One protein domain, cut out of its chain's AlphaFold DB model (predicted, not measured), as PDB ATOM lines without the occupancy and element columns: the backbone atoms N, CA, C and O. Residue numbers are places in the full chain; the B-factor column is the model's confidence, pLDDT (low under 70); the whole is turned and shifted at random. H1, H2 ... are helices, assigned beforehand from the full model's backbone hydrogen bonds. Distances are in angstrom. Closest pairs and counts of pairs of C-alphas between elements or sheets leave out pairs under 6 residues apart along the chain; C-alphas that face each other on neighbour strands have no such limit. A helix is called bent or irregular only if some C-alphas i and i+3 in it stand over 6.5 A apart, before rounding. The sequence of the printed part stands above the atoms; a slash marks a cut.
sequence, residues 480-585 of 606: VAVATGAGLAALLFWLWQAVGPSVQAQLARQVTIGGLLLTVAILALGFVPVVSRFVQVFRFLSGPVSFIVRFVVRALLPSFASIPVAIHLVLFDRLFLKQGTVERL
ATOM      1  N   VAL A 480     471.756 398.088 423.609       93.62
ATOM      2  CA  VAL A 480     471.398 397.383 422.365       93.62
ATOM      3  C   VAL A 480     472.509 397.518 421.323       93.62
ATOM      4  O   VAL A 480     472.828 396.537 420.650       93.62
ATOM      5  N   ALA A 481     473.125 398.698 421.205       93.25
ATOM      6  CA  ALA A 481     474.260 398.923 420.309       93.25
ATOM      7  C   ALA A 481     475.466 398.046 420.670       93.25
ATOM      8  O   ALA A 481     476.003 397.367 419.796       93.25
ATOM      9  N   VAL A 482     475.842 397.998 421.951       95.56
ATOM     10  CA  VAL A 482     476.969 397.187 422.440       95.56
ATOM     11  C   VAL A 482     476.698 395.695 422.245       95.56
ATOM     12  O   VAL A 482     477.536 394.998 421.676       95.56
ATOM     13  N   ALA A 483     475.517 395.205 422.638       94.56
ATOM     14  CA  ALA A 483     475.157 393.794 422.488       94.56
ATOM     15  C   ALA A 483     475.147 393.353 421.015       94.56
ATOM     16  O   ALA A 483     475.668 392.292 420.672       94.56
ATOM     17  N   THR A 484     474.604 394.191 420.129       91.94
ATOM     18  CA  THR A 484     474.565 393.900 418.687       91.94
ATOM     19  C   THR A 484     475.959 393.949 418.070       91.94
ATOM     20  O   THR A 484     476.296 393.084 417.267       91.94
ATOM     21  N   GLY A 485     476.791 394.916 418.472       93.12
ATOM     22  CA  GLY A 485     478.185 395.009 418.040       93.12
ATOM     23  C   GLY A 485     479.008 393.787 418.454       93.12
ATOM     24  O   GLY A 485     479.697 393.206 417.618       93.12
ATOM     25  N   ALA A 486     478.877 393.342 419.706       95.44
ATOM     26  CA  ALA A 486     479.541 392.139 420.205       95.44
ATOM     27  C   ALA A 486     479.083 390.875 419.456       95.44
ATOM     28  O   ALA A 486     479.915 390.068 419.041       95.44
ATOM     29  N   GLY A 487     477.775 390.728 419.216       93.56
ATOM     30  CA  GLY A 487     477.227 389.614 418.438       93.56
ATOM     31  C   GLY A 487     477.721 389.590 416.988       93.56
ATOM     32  O   GLY A 487     478.100 388.534 416.485       93.56
ATOM     33  N   LEU A 488     477.780 390.751 416.323       92.06
ATOM     34  CA  LEU A 488     478.333 390.876 414.969       92.06
ATOM     35  C   LEU A 488     479.826 390.538 414.928       92.06
ATOM     36  O   LEU A 488     480.257 389.830 414.022       92.06
ATOM     37  N   ALA A 489     480.608 390.994 415.908       95.00
ATOM     38  CA  ALA A 489     482.029 390.667 416.003       95.00
ATOM     39  C   ALA A 489     482.253 389.157 416.193       95.00
ATOM     40  O   ALA A 489     483.088 388.572 415.505       95.00
ATOM     41  N   ALA A 490     481.462 388.511 417.056       96.06
ATOM     42  CA  ALA A 490     481.508 387.063 417.250       96.06
ATOM     43  C   ALA A 490     481.119 386.292 415.976       96.06
ATOM     44  O   ALA A 490     481.787 385.323 415.617       96.06
ATOM     45  N   LEU A 491     480.087 386.748 415.253       92.25
ATOM     46  CA  LEU A 491     479.674 386.155 413.978       92.25
ATOM     47  C   LEU A 491     480.762 386.293 412.907       92.25
ATOM     48  O   LEU A 491     481.061 385.322 412.217       92.25
ATOM     49  N   LEU A 492     481.357 387.479 412.764       92.12
ATOM     50  CA  LEU A 492     482.443 387.720 411.811       92.12
ATOM     51  C   LEU A 492     483.677 386.885 412.151       92.12
ATOM     52  O   LEU A 492     484.287 386.316 411.249       92.12
ATOM     53  N   PHE A 493     484.009 386.757 413.437       95.44
ATOM     54  CA  PHE A 493     485.081 385.878 413.895       95.44
ATOM     55  C   PHE A 493     484.792 384.416 413.536       95.44
ATOM     56  O   PHE A 493     485.643 383.754 412.950       95.44
ATOM     57  N   TRP A 494     483.580 383.923 413.800       96.06
ATOM     58  CA  TRP A 494     483.181 382.559 413.444       96.06
ATOM     59  C   TRP A 494     483.195 382.314 411.925       96.06
ATOM     60  O   TRP A 494     483.751 381.315 411.471       96.06
ATOM     61  N   LEU A 495     482.663 383.246 411.125       90.12
ATOM     62  CA  LEU A 495     482.701 383.180 409.656       90.12
ATOM     63  C   LEU A 495     484.135 383.174 409.124       90.12
ATOM     64  O   LEU A 495     484.447 382.427 408.197       90.12
ATOM     65  N   TRP A 496     485.015 383.982 409.716       90.00
ATOM     66  CA  TRP A 496     486.430 383.990 409.374       90.00
ATOM     67  C   TRP A 496     487.102 382.657 409.712       90.00
ATOM     68  O   TRP A 496     487.849 382.141 408.890       90.00
ATOM     69  N   GLN A 497     486.799 382.044 410.856       94.00
ATOM     70  CA  GLN A 497     487.319 380.710 411.178       94.00
ATOM     71  C   GLN A 497     486.811 379.637 410.201       94.00
ATOM     72  O   GLN A 497     487.567 378.754 409.807       94.00
ATOM     73  N   ALA A 498     485.550 379.727 409.768       91.31
ATOM     74  CA  ALA A 498     484.945 378.748 408.865       91.31
ATOM     75  C   ALA A 498     485.416 378.881 407.403       91.31
ATOM     76  O   ALA A 498     485.647 377.877 406.732       91.31
ATOM     77  N   VAL A 499     485.534 380.110 406.888       87.50
ATOM     78  CA  VAL A 499     485.733 380.375 405.448       87.50
ATOM     79  C   VAL A 499     487.051 381.102 405.159       87.50
ATOM     80  O   VAL A 499     487.577 381.007 404.050       87.50
ATOM     81  N   GLY A 500     487.631 381.782 406.147       84.31
ATOM     82  CA  GLY A 500     488.860 382.572 406.020       84.31
ATOM     83  C   GLY A 500     490.047 381.795 405.451       84.31
ATOM     84  O   GLY A 500     490.641 382.286 404.490       84.31
ATOM     85  N   PRO A 501     490.358 380.569 405.921       89.81
ATOM     86  CA  PRO A 501     491.433 379.765 405.333       89.81
ATOM     87  C   PRO A 501     491.223 379.475 403.839       89.81
ATOM     88  O   PRO A 501     492.164 379.543 403.049       89.81
ATOM     89  N   SER A 502     489.976 379.222 403.423       83.12
ATOM     90  CA  SER A 502     489.632 378.982 402.014       83.12
ATOM     91  C   SER A 502     489.754 380.256 401.173       83.12
ATOM     92  O   SER A 502     490.291 380.218 400.068       83.12
ATOM     93  N   VAL A 503     489.314 381.400 401.707       79.00
ATOM     94  CA  VAL A 503     489.454 382.713 401.054       79.00
ATOM     95  C   VAL A 503     490.924 383.087 400.898       79.00
ATOM     96  O   VAL A 503     491.325 383.511 399.817       79.00
ATOM     97  N   GLN A 504     491.743 382.889 401.934       81.56
ATOM     98  CA  GLN A 504     493.186 383.129 401.872       81.56
ATOM     99  C   GLN A 504     493.858 382.244 400.821       81.56
ATOM    100  O   GLN A 504     494.610 382.754 399.993       81.56
ATOM    101  N   ALA A 505     493.537 380.948 400.786       81.44
ATOM    102  CA  ALA A 505     494.055 380.034 399.771       81.44
ATOM    103  C   ALA A 505     493.650 380.447 398.345       81.44
ATOM    104  O   ALA A 505     494.419 380.268 397.401       81.44
ATOM    105  N   GLN A 506     492.456 381.016 398.174       73.25
ATOM    106  CA  GLN A 506     491.940 381.441 396.875       73.25
ATOM    107  C   GLN A 506     492.499 382.800 396.427       73.25
ATOM    108  O   GLN A 506     492.793 382.958 395.245       73.25
ATOM    109  N   LEU A 507     492.712 383.742 397.350       70.25
ATOM    110  CA  LEU A 507     493.416 385.008 397.096       70.25
ATOM    111  C   LEU A 507     494.907 384.793 396.806       70.25
ATOM    112  O   LEU A 507     495.496 385.557 396.049       70.25
ATOM    113  N   ALA A 508     495.506 383.746 397.376       75.25
ATOM    114  CA  ALA A 508     496.893 383.364 397.122       75.25
ATOM    115  C   ALA A 508     497.096 382.619 395.786       75.25
ATOM    116  O   ALA A 508     498.239 382.404 395.377       75.25
ATOM    117  N   ARG A 509     496.024 382.216 395.080       73.50
ATOM    118  CA  ARG A 509     496.153 381.631 393.736       73.50
ATOM    119  C   ARG A 509     496.584 382.705 392.740       73.50
ATOM    120  O   ARG A 509     496.002 383.783 392.683       73.50
ATOM    121  N   GLN A 510     497.559 382.371 391.896       70.00
ATOM    122  CA  GLN A 510     497.940 383.220 390.770       70.00
ATOM    123  C   GLN A 510     496.733 383.426 389.846       70.00
ATOM    124  O   GLN A 510     496.070 382.466 389.442       70.00
ATOM    125  N   VAL A 511     496.442 384.686 389.522       66.94
ATOM    126  CA  VAL A 511     495.357 385.044 388.606       66.94
ATOM    127  C   VAL A 511     495.718 384.515 387.223       66.94
ATOM    128  O   VAL A 511     496.629 385.018 386.570       66.94
ATOM    129  N   THR A 512     495.019 383.476 386.767       75.25
ATOM    130  CA  THR A 512     495.189 382.985 385.401       75.25
ATOM    131  C   THR A 512     494.578 383.986 384.426       75.25
ATOM    132  O   THR A 512     493.523 384.570 384.691       75.25
ATOM    133  N   ILE A 513     495.207 384.154 383.262       72.12
ATOM    134  CA  ILE A 513     494.686 385.004 382.179       72.12
ATOM    135  C   ILE A 513     493.238 384.604 381.836       72.12
ATOM    136  O   ILE A 513     492.390 385.470 381.648       72.12
ATOM    137  N   GLY A 514     492.917 383.304 381.866       70.88
ATOM    138  CA  GLY A 514     491.551 382.801 381.679       70.88
ATOM    139  C   GLY A 514     490.554 383.263 382.752       70.88
ATOM    140  O   GLY A 514     489.427 383.617 382.416       70.88
ATOM    141  N   GLY A 515     490.957 383.329 384.025       70.06
ATOM    142  CA  GLY A 515     490.120 383.863 385.107       70.06
ATOM    143  C   GLY A 515     489.892 385.373 384.995       70.06
ATOM    144  O   GLY A 515     488.778 385.850 385.219       70.06
ATOM    145  N   LEU A 516     490.915 386.123 384.574       69.50
ATOM    146  CA  LEU A 516     490.795 387.555 384.293       69.50
ATOM    147  C   LEU A 516     489.851 387.807 383.106       69.50
ATOM    148  O   LEU A 516     488.932 388.614 383.215       69.50
ATOM    149  N   LEU A 517     490.018 387.059 382.011       67.31
ATOM    150  CA  LEU A 517     489.157 387.133 380.827       67.31
ATOM    151  C   LEU A 517     487.710 386.741 381.137       67.31
ATOM    152  O   LEU A 517     486.795 387.406 380.660       67.31
ATOM    153  N   LEU A 518     487.480 385.723 381.972       68.31
ATOM    154  CA  LEU A 518     486.139 385.338 382.418       68.31
ATOM    155  C   LEU A 518     485.493 386.434 383.278       68.31
ATOM    156  O   LEU A 518     484.320 386.748 383.097       68.31
ATOM    157  N   THR A 519     486.257 387.058 384.174       66.56
ATOM    158  CA  THR A 519     485.769 388.165 385.014       66.56
ATOM    159  C   THR A 519     485.420 389.382 384.158       66.56
ATOM    160  O   THR A 519     484.345 389.959 384.315       66.56
ATOM    161  N   VAL A 520     486.276 389.728 383.192       70.06
ATOM    162  CA  VAL A 520     486.016 390.788 382.208       70.06
ATOM    163  C   VAL A 520     484.812 390.443 381.330       70.06
ATOM    164  O   VAL A 520     483.994 391.319 381.081       70.06
ATOM    165  N   ALA A 521     484.638 389.186 380.914       68.12
ATOM    166  CA  ALA A 521     483.482 388.747 380.131       68.12
ATOM    167  C   ALA A 521     482.169 388.839 380.928       68.12
ATOM    168  O   ALA A 521     481.164 389.304 380.393       68.12
ATOM    169  N   ILE A 522     482.176 388.462 382.211       68.00
ATOM    170  CA  ILE A 522     481.023 388.604 383.119       68.00
ATOM    171  C   ILE A 522     480.695 390.086 383.346       68.00
ATOM    172  O   ILE A 522     479.528 390.477 383.267       68.00
ATOM    173  N   LEU A 523     481.710 390.925 383.571       63.47
ATOM    174  CA  LEU A 523     481.538 392.374 383.690       63.47
ATOM    175  C   LEU A 523     480.993 392.973 382.383       63.47
ATOM    176  O   LEU A 523     480.024 393.726 382.423       63.47
ATOM    177  N   ALA A 524     481.534 392.581 381.227       62.28
ATOM    178  CA  ALA A 524     481.091 393.029 379.907       62.28
ATOM    179  C   ALA A 524     479.643 392.608 379.601       62.28
ATOM    180  O   ALA A 524     478.871 393.420 379.093       62.28
ATOM    181  N   LEU A 525     479.233 391.393 379.987       58.50
ATOM    182  CA  LEU A 525     477.839 390.927 379.933       58.50
ATOM    183  C   LEU A 525     476.897 391.816 380.760       58.50
ATOM    184  O   LEU A 525     475.778 392.092 380.325       58.50
ATOM    185  N   GLY A 526     477.359 392.328 381.904       59.06
ATOM    186  CA  GLY A 526     476.636 393.316 382.710       59.06
ATOM    187  C   GLY A 526     476.442 394.674 382.018       59.06
ATOM    188  O   GLY A 526     475.465 395.366 382.304       59.06
ATOM    189  N   PHE A 527     477.313 395.034 381.067       61.72
ATOM    190  CA  PHE A 527     477.227 396.268 380.272       61.72
ATOM    191  C   PHE A 527     476.403 396.124 378.982       61.72
ATOM    192  O   PHE A 527     475.951 397.135 378.439       61.72
ATOM    193  N   VAL A 528     476.122 394.904 378.508       59.62
ATOM    194  CA  VAL A 528     475.294 394.646 377.307       59.62
ATOM    195  C   VAL A 528     473.930 395.373 377.327       59.62
ATOM    196  O   VAL A 528     473.551 395.942 376.299       59.62
ATOM    197  N   PRO A 529     473.182 395.465 378.449       54.28
ATOM    198  CA  PRO A 529     471.931 396.236 378.514       54.28
ATOM    199  C   PRO A 529     472.111 397.746 378.320       54.28
ATOM    200  O   PRO A 529     471.187 398.421 377.870       54.28
ATOM    201  N   VAL A 530     473.277 398.286 378.679       59.69
ATOM    202  CA  VAL A 530     473.608 399.708 378.515       59.69
ATOM    203  C   VAL A 530     474.018 399.969 377.068       59.69
ATOM    204  O   VAL A 530     473.483 400.873 376.435       59.69
ATOM    205  N   VAL A 531     474.887 399.123 376.510       56.62
ATOM    206  CA  VAL A 531     475.393 399.236 375.130       56.62
ATOM    207  C   VAL A 531     474.295 398.984 374.089       56.62
ATOM    208  O   VAL A 531     474.228 399.683 373.079       56.62
ATOM    209  N   SER A 532     473.366 398.057 374.349       57.56
ATOM    210  CA  SER A 532     472.219 397.781 373.461       57.56
ATOM    211  C   SER A 532     471.227 398.945 373.328       57.56
ATOM    212  O   SER A 532     470.432 398.952 372.388       57.56
ATOM    213  N   ARG A 533     471.289 399.961 374.206       58.88
ATOM    214  CA  ARG A 533     470.545 401.222 374.021       58.88
ATOM    215  C   ARG A 533     471.142 402.106 372.926       58.88
ATOM    216  O   ARG A 533     470.403 402.880 372.328       58.88
ATOM    217  N   PHE A 534     472.439 401.974 372.655       53.69
ATOM    218  CA  PHE A 534     473.178 402.814 371.709       53.69
ATOM    219  C   PHE A 534     473.495 402.104 370.384       53.69
ATOM    220  O   PHE A 534     473.645 402.768 369.365       53.69
ATOM    221  N   VAL A 535     473.558 400.765 370.362       53.97
ATOM    222  CA  VAL A 535     473.941 399.982 369.173       53.97
ATOM    223  C   VAL A 535     472.840 398.984 368.791       53.97
ATOM    224  O   VAL A 535     472.562 398.035 369.526       53.97
ATOM    225  N   GLN A 536     472.231 399.170 367.612       55.47
ATOM    226  CA  GLN A 536     471.068 398.395 367.141       55.47
ATOM    227  C   GLN A 536     471.321 396.878 367.022       55.47
ATOM    228  O   GLN A 536     470.396 396.094 367.235       55.47
ATOM    229  N   VAL A 537     472.561 396.458 366.750       51.16
ATOM    230  CA  VAL A 537     472.960 395.049 366.545       51.16
ATOM    231  C   VAL A 537     472.749 394.178 367.796       51.16
ATOM    232  O   VAL A 537     472.484 392.985 367.684       51.16
ATOM    233  N   PHE A 538     472.769 394.762 368.999       51.19
ATOM    234  CA  PHE A 538     472.606 394.021 370.258       51.19
ATOM    235  C   PHE A 538     471.150 393.918 370.754       51.19
ATOM    236  O   PHE A 538     470.903 393.362 371.828       51.19
ATOM    237  N   ARG A 539     470.160 394.403 369.986       56.75
ATOM    238  CA  ARG A 539     468.732 394.371 370.372       56.75
ATOM    239  C   ARG A 539     468.156 392.958 370.528       56.75
ATOM    240  O   ARG A 539     467.244 392.767 371.320       56.75
ATOM    241  N   PHE A 540     468.687 391.947 369.835       54.59
ATOM    242  CA  PHE A 540     468.194 390.567 369.983       54.59
ATOM    243  C   PHE A 540     468.580 389.940 371.338       54.59
ATOM    244  O   PHE A 540     467.815 389.176 371.921       54.59
ATOM    245  N   LEU A 541     469.732 390.329 371.903       52.12
ATOM    246  CA  LEU A 541     470.181 389.873 373.225       52.12
ATOM    247  C   LEU A 541     469.504 390.634 374.376       52.12
ATOM    248  O   LEU A 541     469.505 390.158 375.512       52.12
ATOM    249  N   SER A 542     468.890 391.796 374.118       57.41
ATOM    250  CA  SER A 542     468.349 392.644 375.185       57.41
ATOM    251  C   SER A 542     467.150 392.024 375.903       57.41
ATOM    252  O   SER A 542     466.961 392.300 377.083       57.41
ATOM    253  N   GLY A 543     466.353 391.177 375.242       64.56
ATOM    254  CA  GLY A 543     465.200 390.503 375.856       64.56
ATOM    255  C   GLY A 543     465.601 389.514 376.963       64.56
ATOM    256  O   GLY A 543     465.272 389.755 378.131       64.56
ATOM    257  N   PRO A 544     466.351 388.441 376.636       66.38
ATOM    258  CA  PRO A 544     466.812 387.447 377.609       66.38
ATOM    259  C   PRO A 544     467.705 388.050 378.698       66.38
ATOM    260  O   PRO A 544     467.508 387.775 379.880       66.38
ATOM    261  N   VAL A 545     468.631 388.947 378.335       63.44
ATOM    262  CA  VAL A 545     469.521 389.601 379.308       63.44
ATOM    263  C   VAL A 545     468.736 390.539 380.232       63.44
ATOM    264  O   VAL A 545     468.953 390.526 381.440       63.44
ATOM    265  N   SER A 546     467.759 391.302 379.721       64.44
ATOM    266  CA  SER A 546     466.870 392.118 380.565       64.44
ATOM    267  C   SER A 546     466.050 391.265 381.531       64.44
ATOM    268  O   SER A 546     465.801 391.686 382.663       64.44
ATOM    269  N   PHE A 547     465.607 390.078 381.112       68.19
ATOM    270  CA  PHE A 547     464.933 389.142 382.007       68.19
ATOM    271  C   PHE A 547     465.878 388.632 383.099       68.19
ATOM    272  O   PHE A 547     465.515 388.712 384.266       68.19
ATOM    273  N   ILE A 548     467.099 388.208 382.756       67.19
ATOM    274  CA  ILE A 548     468.098 387.743 383.735       67.19
ATOM    275  C   ILE A 548     468.450 388.854 384.727       67.19
ATOM    276  O   ILE A 548     468.432 388.623 385.931       67.19
ATOM    277  N   VAL A 549     468.700 390.079 384.259       67.81
ATOM    278  CA  VAL A 549     468.985 391.222 385.142       67.81
ATOM    279  C   VAL A 549     467.793 391.515 386.054       67.81
ATOM    280  O   VAL A 549     467.980 391.710 387.254       67.81
ATOM    281  N   ARG A 550     466.557 391.498 385.534       69.12
ATOM    282  CA  ARG A 550     465.346 391.648 386.361       69.12
ATOM    283  C   ARG A 550     465.221 390.518 387.379       69.12
ATOM    284  O   ARG A 550     464.973 390.793 388.547       69.12
ATOM    285  N   PHE A 551     465.444 389.278 386.965       73.19
ATOM    286  CA  PHE A 551     465.376 388.114 387.834       73.19
ATOM    287  C   PHE A 551     466.429 388.177 388.945       73.19
ATOM    288  O   PHE A 551     466.092 388.018 390.111       73.19
ATOM    289  N   VAL A 552     467.686 388.485 388.629       69.88
ATOM    290  CA  VAL A 552     468.772 388.535 389.618       69.88
ATOM    291  C   VAL A 552     468.635 389.752 390.539       69.88
ATOM    292  O   VAL A 552     468.610 389.600 391.759       69.88
ATOM    293  N   VAL A 553     468.508 390.957 389.975       69.56
ATOM    294  CA  VAL A 553     468.561 392.219 390.736       69.56
ATOM    295  C   VAL A 553     467.235 392.538 391.423       69.56
ATOM    296  O   VAL A 553     467.237 393.029 392.549       69.56
ATOM    297  N   ARG A 554     466.091 392.280 390.772       67.06
ATOM    298  CA  ARG A 554     464.767 392.658 391.307       67.06
ATOM    299  C   ARG A 554     464.049 391.526 392.034       67.06
ATOM    300  O   ARG A 554     463.142 391.819 392.805       67.06
ATOM    301  N   ALA A 555     464.447 390.273 391.817       74.81
ATOM    302  CA  ALA A 555     463.765 389.110 392.379       74.81
ATOM    303  C   ALA A 555     464.659 388.290 393.323       74.81
ATOM    304  O   ALA A 555     464.345 388.178 394.508       74.81
ATOM    305  N   LEU A 556     465.785 387.760 392.847       74.50
ATOM    306  CA  LEU A 556     466.632 386.830 393.596       74.50
ATOM    307  C   LEU A 556     467.364 387.512 394.759       74.50
ATOM    308  O   LEU A 556     467.193 387.101 395.906       74.50
ATOM    309  N   LEU A 557     468.126 388.579 394.493       72.25
ATOM    310  CA  LEU A 557     468.880 389.294 395.531       72.25
ATOM    311  C   LEU A 557     467.956 389.845 396.641       72.25
ATOM    312  O   LEU A 557     468.238 389.606 397.817       72.25
ATOM    313  N   PRO A 558     466.807 390.484 396.332       74.50
ATOM    314  CA  PRO A 558     465.867 390.917 397.365       74.50
ATOM    315  C   PRO A 558     465.173 389.769 398.104       74.50
ATOM    316  O   PRO A 558     464.730 389.977 399.231       74.50
ATOM    317  N   SER A 559     465.077 388.567 397.521       75.38
ATOM    318  CA  SER A 559     464.513 387.402 398.221       75.38
ATOM    319  C   SER A 559     465.414 386.942 399.369       75.38
ATOM    320  O   SER A 559     464.902 386.576 400.426       75.38
ATOM    321  N   PHE A 560     466.739 387.050 399.225       76.38
ATOM    322  CA  PHE A 560     467.682 386.804 400.327       76.38
ATOM    323  C   PHE A 560     467.614 387.873 401.426       76.38
ATOM    324  O   PHE A 560     467.882 387.574 402.589       76.38
ATOM    325  N   ALA A 561     467.184 389.096 401.097       77.06
ATOM    326  CA  ALA A 561     466.985 390.151 402.089       77.06
ATOM    327  C   ALA A 561     465.821 389.859 403.059       77.06
ATOM    328  O   ALA A 561     465.732 390.502 404.102       77.06
ATOM    329  N   SER A 562     464.960 388.874 402.774       84.38
ATOM    330  CA  SER A 562     463.819 388.514 403.631       84.38
ATOM    331  C   SER A 562     464.228 388.118 405.057       84.38
ATOM    332  O   SER A 562     463.564 388.527 406.006       84.38
ATOM    333  N   ILE A 563     465.347 387.401 405.230       86.75
ATOM    334  CA  ILE A 563     465.845 386.954 406.542       86.75
ATOM    335  C   ILE A 563     466.301 388.136 407.416       86.75
ATOM    336  O   ILE A 563     465.746 388.308 408.505       86.75
ATOM    337  N   PRO A 564     467.263 388.987 406.993       88.06
ATOM    338  CA  PRO A 564     467.672 390.132 407.807       88.06
ATOM    339  C   PRO A 564     466.524 391.126 408.032       88.06
ATOM    340  O   PRO A 564     466.431 391.719 409.105       88.06
ATOM    341  N   VAL A 565     465.607 391.265 407.069       89.56
ATOM    342  CA  VAL A 565     464.378 392.059 407.229       89.56
ATOM    343  C   VAL A 565     463.475 391.467 408.312       89.56
ATOM    344  O   VAL A 565     462.995 392.211 409.165       89.56
ATOM    345  N   ALA A 566     463.261 390.150 408.325       90.25
ATOM    346  CA  ALA A 566     462.460 389.483 409.349       90.25
ATOM    347  C   ALA A 566     463.067 389.673 410.749       90.25
ATOM    348  O   ALA A 566     462.347 390.029 411.681       90.25
ATOM    349  N   ILE A 567     464.391 389.525 410.882       90.81
ATOM    350  CA  ILE A 567     465.112 389.794 412.138       90.81
ATOM    351  C   ILE A 567     464.906 391.249 412.568       90.81
ATOM    352  O   ILE A 567     464.571 391.510 413.724       90.81
ATOM    353  N   HIS A 568     465.055 392.203 411.643       92.75
ATOM    354  CA  HIS A 568     464.831 393.614 411.933       92.75
ATOM    355  C   HIS A 568     463.413 393.880 412.448       92.75
ATOM    356  O   HIS A 568     463.269 394.484 413.508       92.75
ATOM    357  N   LEU A 569     462.388 393.377 411.757       92.94
ATOM    358  CA  LEU A 569     460.980 393.563 412.121       92.94
ATOM    359  C   LEU A 569     460.614 392.935 413.473       92.94
ATOM    360  O   LEU A 569     459.811 393.490 414.219       92.94
ATOM    361  N   VAL A 570     461.171 391.766 413.800       93.75
ATOM    362  CA  VAL A 570     460.838 391.049 415.043       93.75
ATOM    363  C   VAL A 570     461.616 391.588 416.244       93.75
ATOM    364  O   VAL A 570     461.076 391.594 417.351       93.75
ATOM    365  N   LEU A 571     462.852 392.055 416.048       94.00
ATOM    366  CA  LEU A 571     463.737 392.471 417.137       94.00
ATOM    367  C   LEU A 571     463.940 393.988 417.189       94.00
ATOM    368  O   LEU A 571     463.463 394.651 418.108       94.00
ATOM    369  N   PHE A 572     464.668 394.545 416.222       95.00
ATOM    370  CA  PHE A 572     465.147 395.928 416.286       95.00
ATOM    371  C   PHE A 572     464.018 396.948 416.157       95.00
ATOM    372  O   PHE A 572     464.022 397.948 416.871       95.00
ATOM    373  N   ASP A 573     463.049 396.681 415.284       95.00
ATOM    374  CA  ASP A 573     461.879 397.531 415.066       95.00
ATOM    375  C   ASP A 573     460.987 397.560 416.316       95.00
ATOM    376  O   ASP A 573     460.630 398.625 416.809       95.00
ATOM    377  N   ARG A 574     460.732 396.397 416.932       95.69
ATOM    378  CA  ARG A 574     459.981 396.321 418.196       95.69
ATOM    379  C   ARG A 574     460.687 397.025 419.347       95.69
ATOM    380  O   ARG A 574     460.035 397.690 420.147       95.69
ATOM    381  N   LEU A 575     462.009 396.877 419.453       95.88
ATOM    382  CA  LEU A 575     462.795 397.584 420.462       95.88
ATOM    383  C   LEU A 575     462.766 399.098 420.231       95.88
ATOM    384  O   LEU A 575     462.643 399.843 421.199       95.88
ATOM    385  N   PHE A 576     462.847 399.543 418.975       96.56
ATOM    386  CA  PHE A 576     462.697 400.948 418.595       96.56
ATOM    387  C   PHE A 576     461.342 401.502 419.043       96.56
ATOM    388  O   PHE A 576     461.309 402.470 419.800       96.56
ATOM    389  N   LEU A 577     460.247 400.838 418.668       96.56
ATOM    390  CA  LEU A 577     458.894 401.244 419.048       96.56
ATOM    391  C   LEU A 577     458.710 401.270 420.567       96.56
ATOM    392  O   LEU A 577     458.229 402.260 421.108       96.56
ATOM    393  N   LYS A 578     459.183 400.234 421.271       95.75
ATOM    394  CA  LYS A 578     459.130 400.173 422.738       95.75
ATOM    395  C   LYS A 578     459.923 401.301 423.397       95.75
ATOM    396  O   LYS A 578     459.545 401.735 424.475       95.75
ATOM    397  N   GLN A 579     461.039 401.741 422.816       94.69
ATOM    398  CA  GLN A 579     461.819 402.846 423.378       94.69
ATOM    399  C   GLN A 579     461.172 404.210 423.147       94.69
ATOM    400  O   GLN A 579     461.422 405.110 423.943       94.69
ATOM    401  N   GLY A 580     460.377 404.368 422.091       94.88
ATOM    402  CA  GLY A 580     459.717 405.622 421.730       94.88
ATOM    403  C   GLY A 580     458.251 405.712 422.165       94.88
ATOM    404  O   GLY A 580     457.470 406.368 421.481       94.88
ATOM    405  N   THR A 581     457.858 405.058 423.264       95.62
ATOM    406  CA  THR A 581     456.520 405.237 423.853       95.62
ATOM    407  C   THR A 581     456.484 406.473 424.754       95.62
ATOM    408  O   THR A 581     457.478 406.804 425.409       95.62
ATOM    409  N   VAL A 582     455.340 407.160 424.812       92.69
ATOM    410  CA  VAL A 582     455.189 408.395 425.608       92.69
ATOM    411  C   VAL A 582     455.347 408.109 427.106       92.69
ATOM    412  O   VAL A 582     455.950 408.901 427.825       92.69
ATOM    413  N   GLU A 583     454.919 406.936 427.578       91.31
ATOM    414  CA  GLU A 583     454.998 406.520 428.989       91.31
ATOM    415  C   GLU A 583     456.437 406.374 429.509       91.31
ATOM    416  O   GLU A 583     456.653 406.288 430.717       91.31
ATOM    417  N   ARG A 584     457.434 406.314 428.619       92.12
ATOM    418  CA  ARG A 584     458.855 406.247 428.995       92.12
ATOM    419  C   ARG A 584     459.497 407.618 429.163       92.12
ATOM    420  O   ARG A 584     460.647 407.686 429.600       92.12
ATOM    421  N   LEU A 585     458.803 408.691 428.794       92.00
ATOM    422  CA  LEU A 585     459.304 410.042 428.974       92.00
ATOM    423  C   LEU A 585     459.130 410.474 430.431       92.00
ATOM    424  O   LEU A 585     458.070 410.327 431.033       92.00
TER     425      LEU A 585
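AT A GLANCE: This is residues 480 to 585 of the 606 residues of the protein "Patatin family protein" of Nitrospirae bacterium (UniProt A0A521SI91). Four helices form a thin, open frame with an empty middle: H1 makes one side, H2 crosses over at one end, and H3 and H4, set end to end in an arched row, make the other and longest side. The first residues of H1 lie toward H4 at the other end of the frame, and the only contact between helices is where the last residues of H2 meet the first part of H3. The printed part has 106 residues, with four named helices in the order H1, H2, H3, H4 and no named strand, and its class is all helix. It is extended, with a radius of gyration of the C-alphas of 22.2 A, and flat, with spans of 66 by 38 by 18 A.

IN THESE COORDINATES: H1, residues 480 to 507, begins with C-alpha 480 at (471.398, 397.383, 422.365) and is 35.7 A long. It is irregular, with C-alphas 498 and 501 7.5 A apart, and has a kink of 57 degrees near residue 499. H2, residues 513 to 531, is 25.0 A long from C-alpha 513 at (494.686, 385.004, 382.179). It is only just irregular, with C-alphas 526 and 529 6.9 A apart, and has a kink of 32 degrees near residue 525. H3, residues 536 to 560, is 35.3 A long; it is irregular, with C-alphas 537 and 540 7.4 A apart, and has a kink of 50 degrees near residue 543. H4, residues 562 to 579, is 24.5 A long and ends with C-alpha 579 at (461.819, 402.846, 423.378). It is only just irregular, with C-alphas 570 and 573 6.6 A apart, and has a kink of 28 degrees near residue 569.

HOW THE PARTS SIT: H1 touches no helix and is apart from H2, H3 and H4. H2 touches H3 with residues 528 to 531 alone, and H3 touches H2 with residues 538 to 546 alone. Their closest C-alphas, those of Pro 529 and Ser 542, are 6.1 A apart, and their lines are about perpendicular at 78 degrees. H2 and H4 are apart, while H3 and H4 meet only through their link. Of the O i to N i+4 pairs, 22 of 24 in H1, 13 of 15 in H2, 14 of 21 in H3 and 12 of 14 in H4 are within hydrogen-bond range.

THE WHOLE: The two C-alphas farthest apart, those of Val 537 and Glu 583, are 66.0 A apart. The printed part has no cut, and the links H1 to H2, H2 to H3 and H3 to H4 are tight. Residues 485 to 524 stand free, as do residues 550 to 564, 566 to 571 and 576 to 585. The mean pLDDT of the printed part is 77.9, and 38 residues are under 70: residue 511, residues 516 to 519, 521 to 550 and 552 to 554.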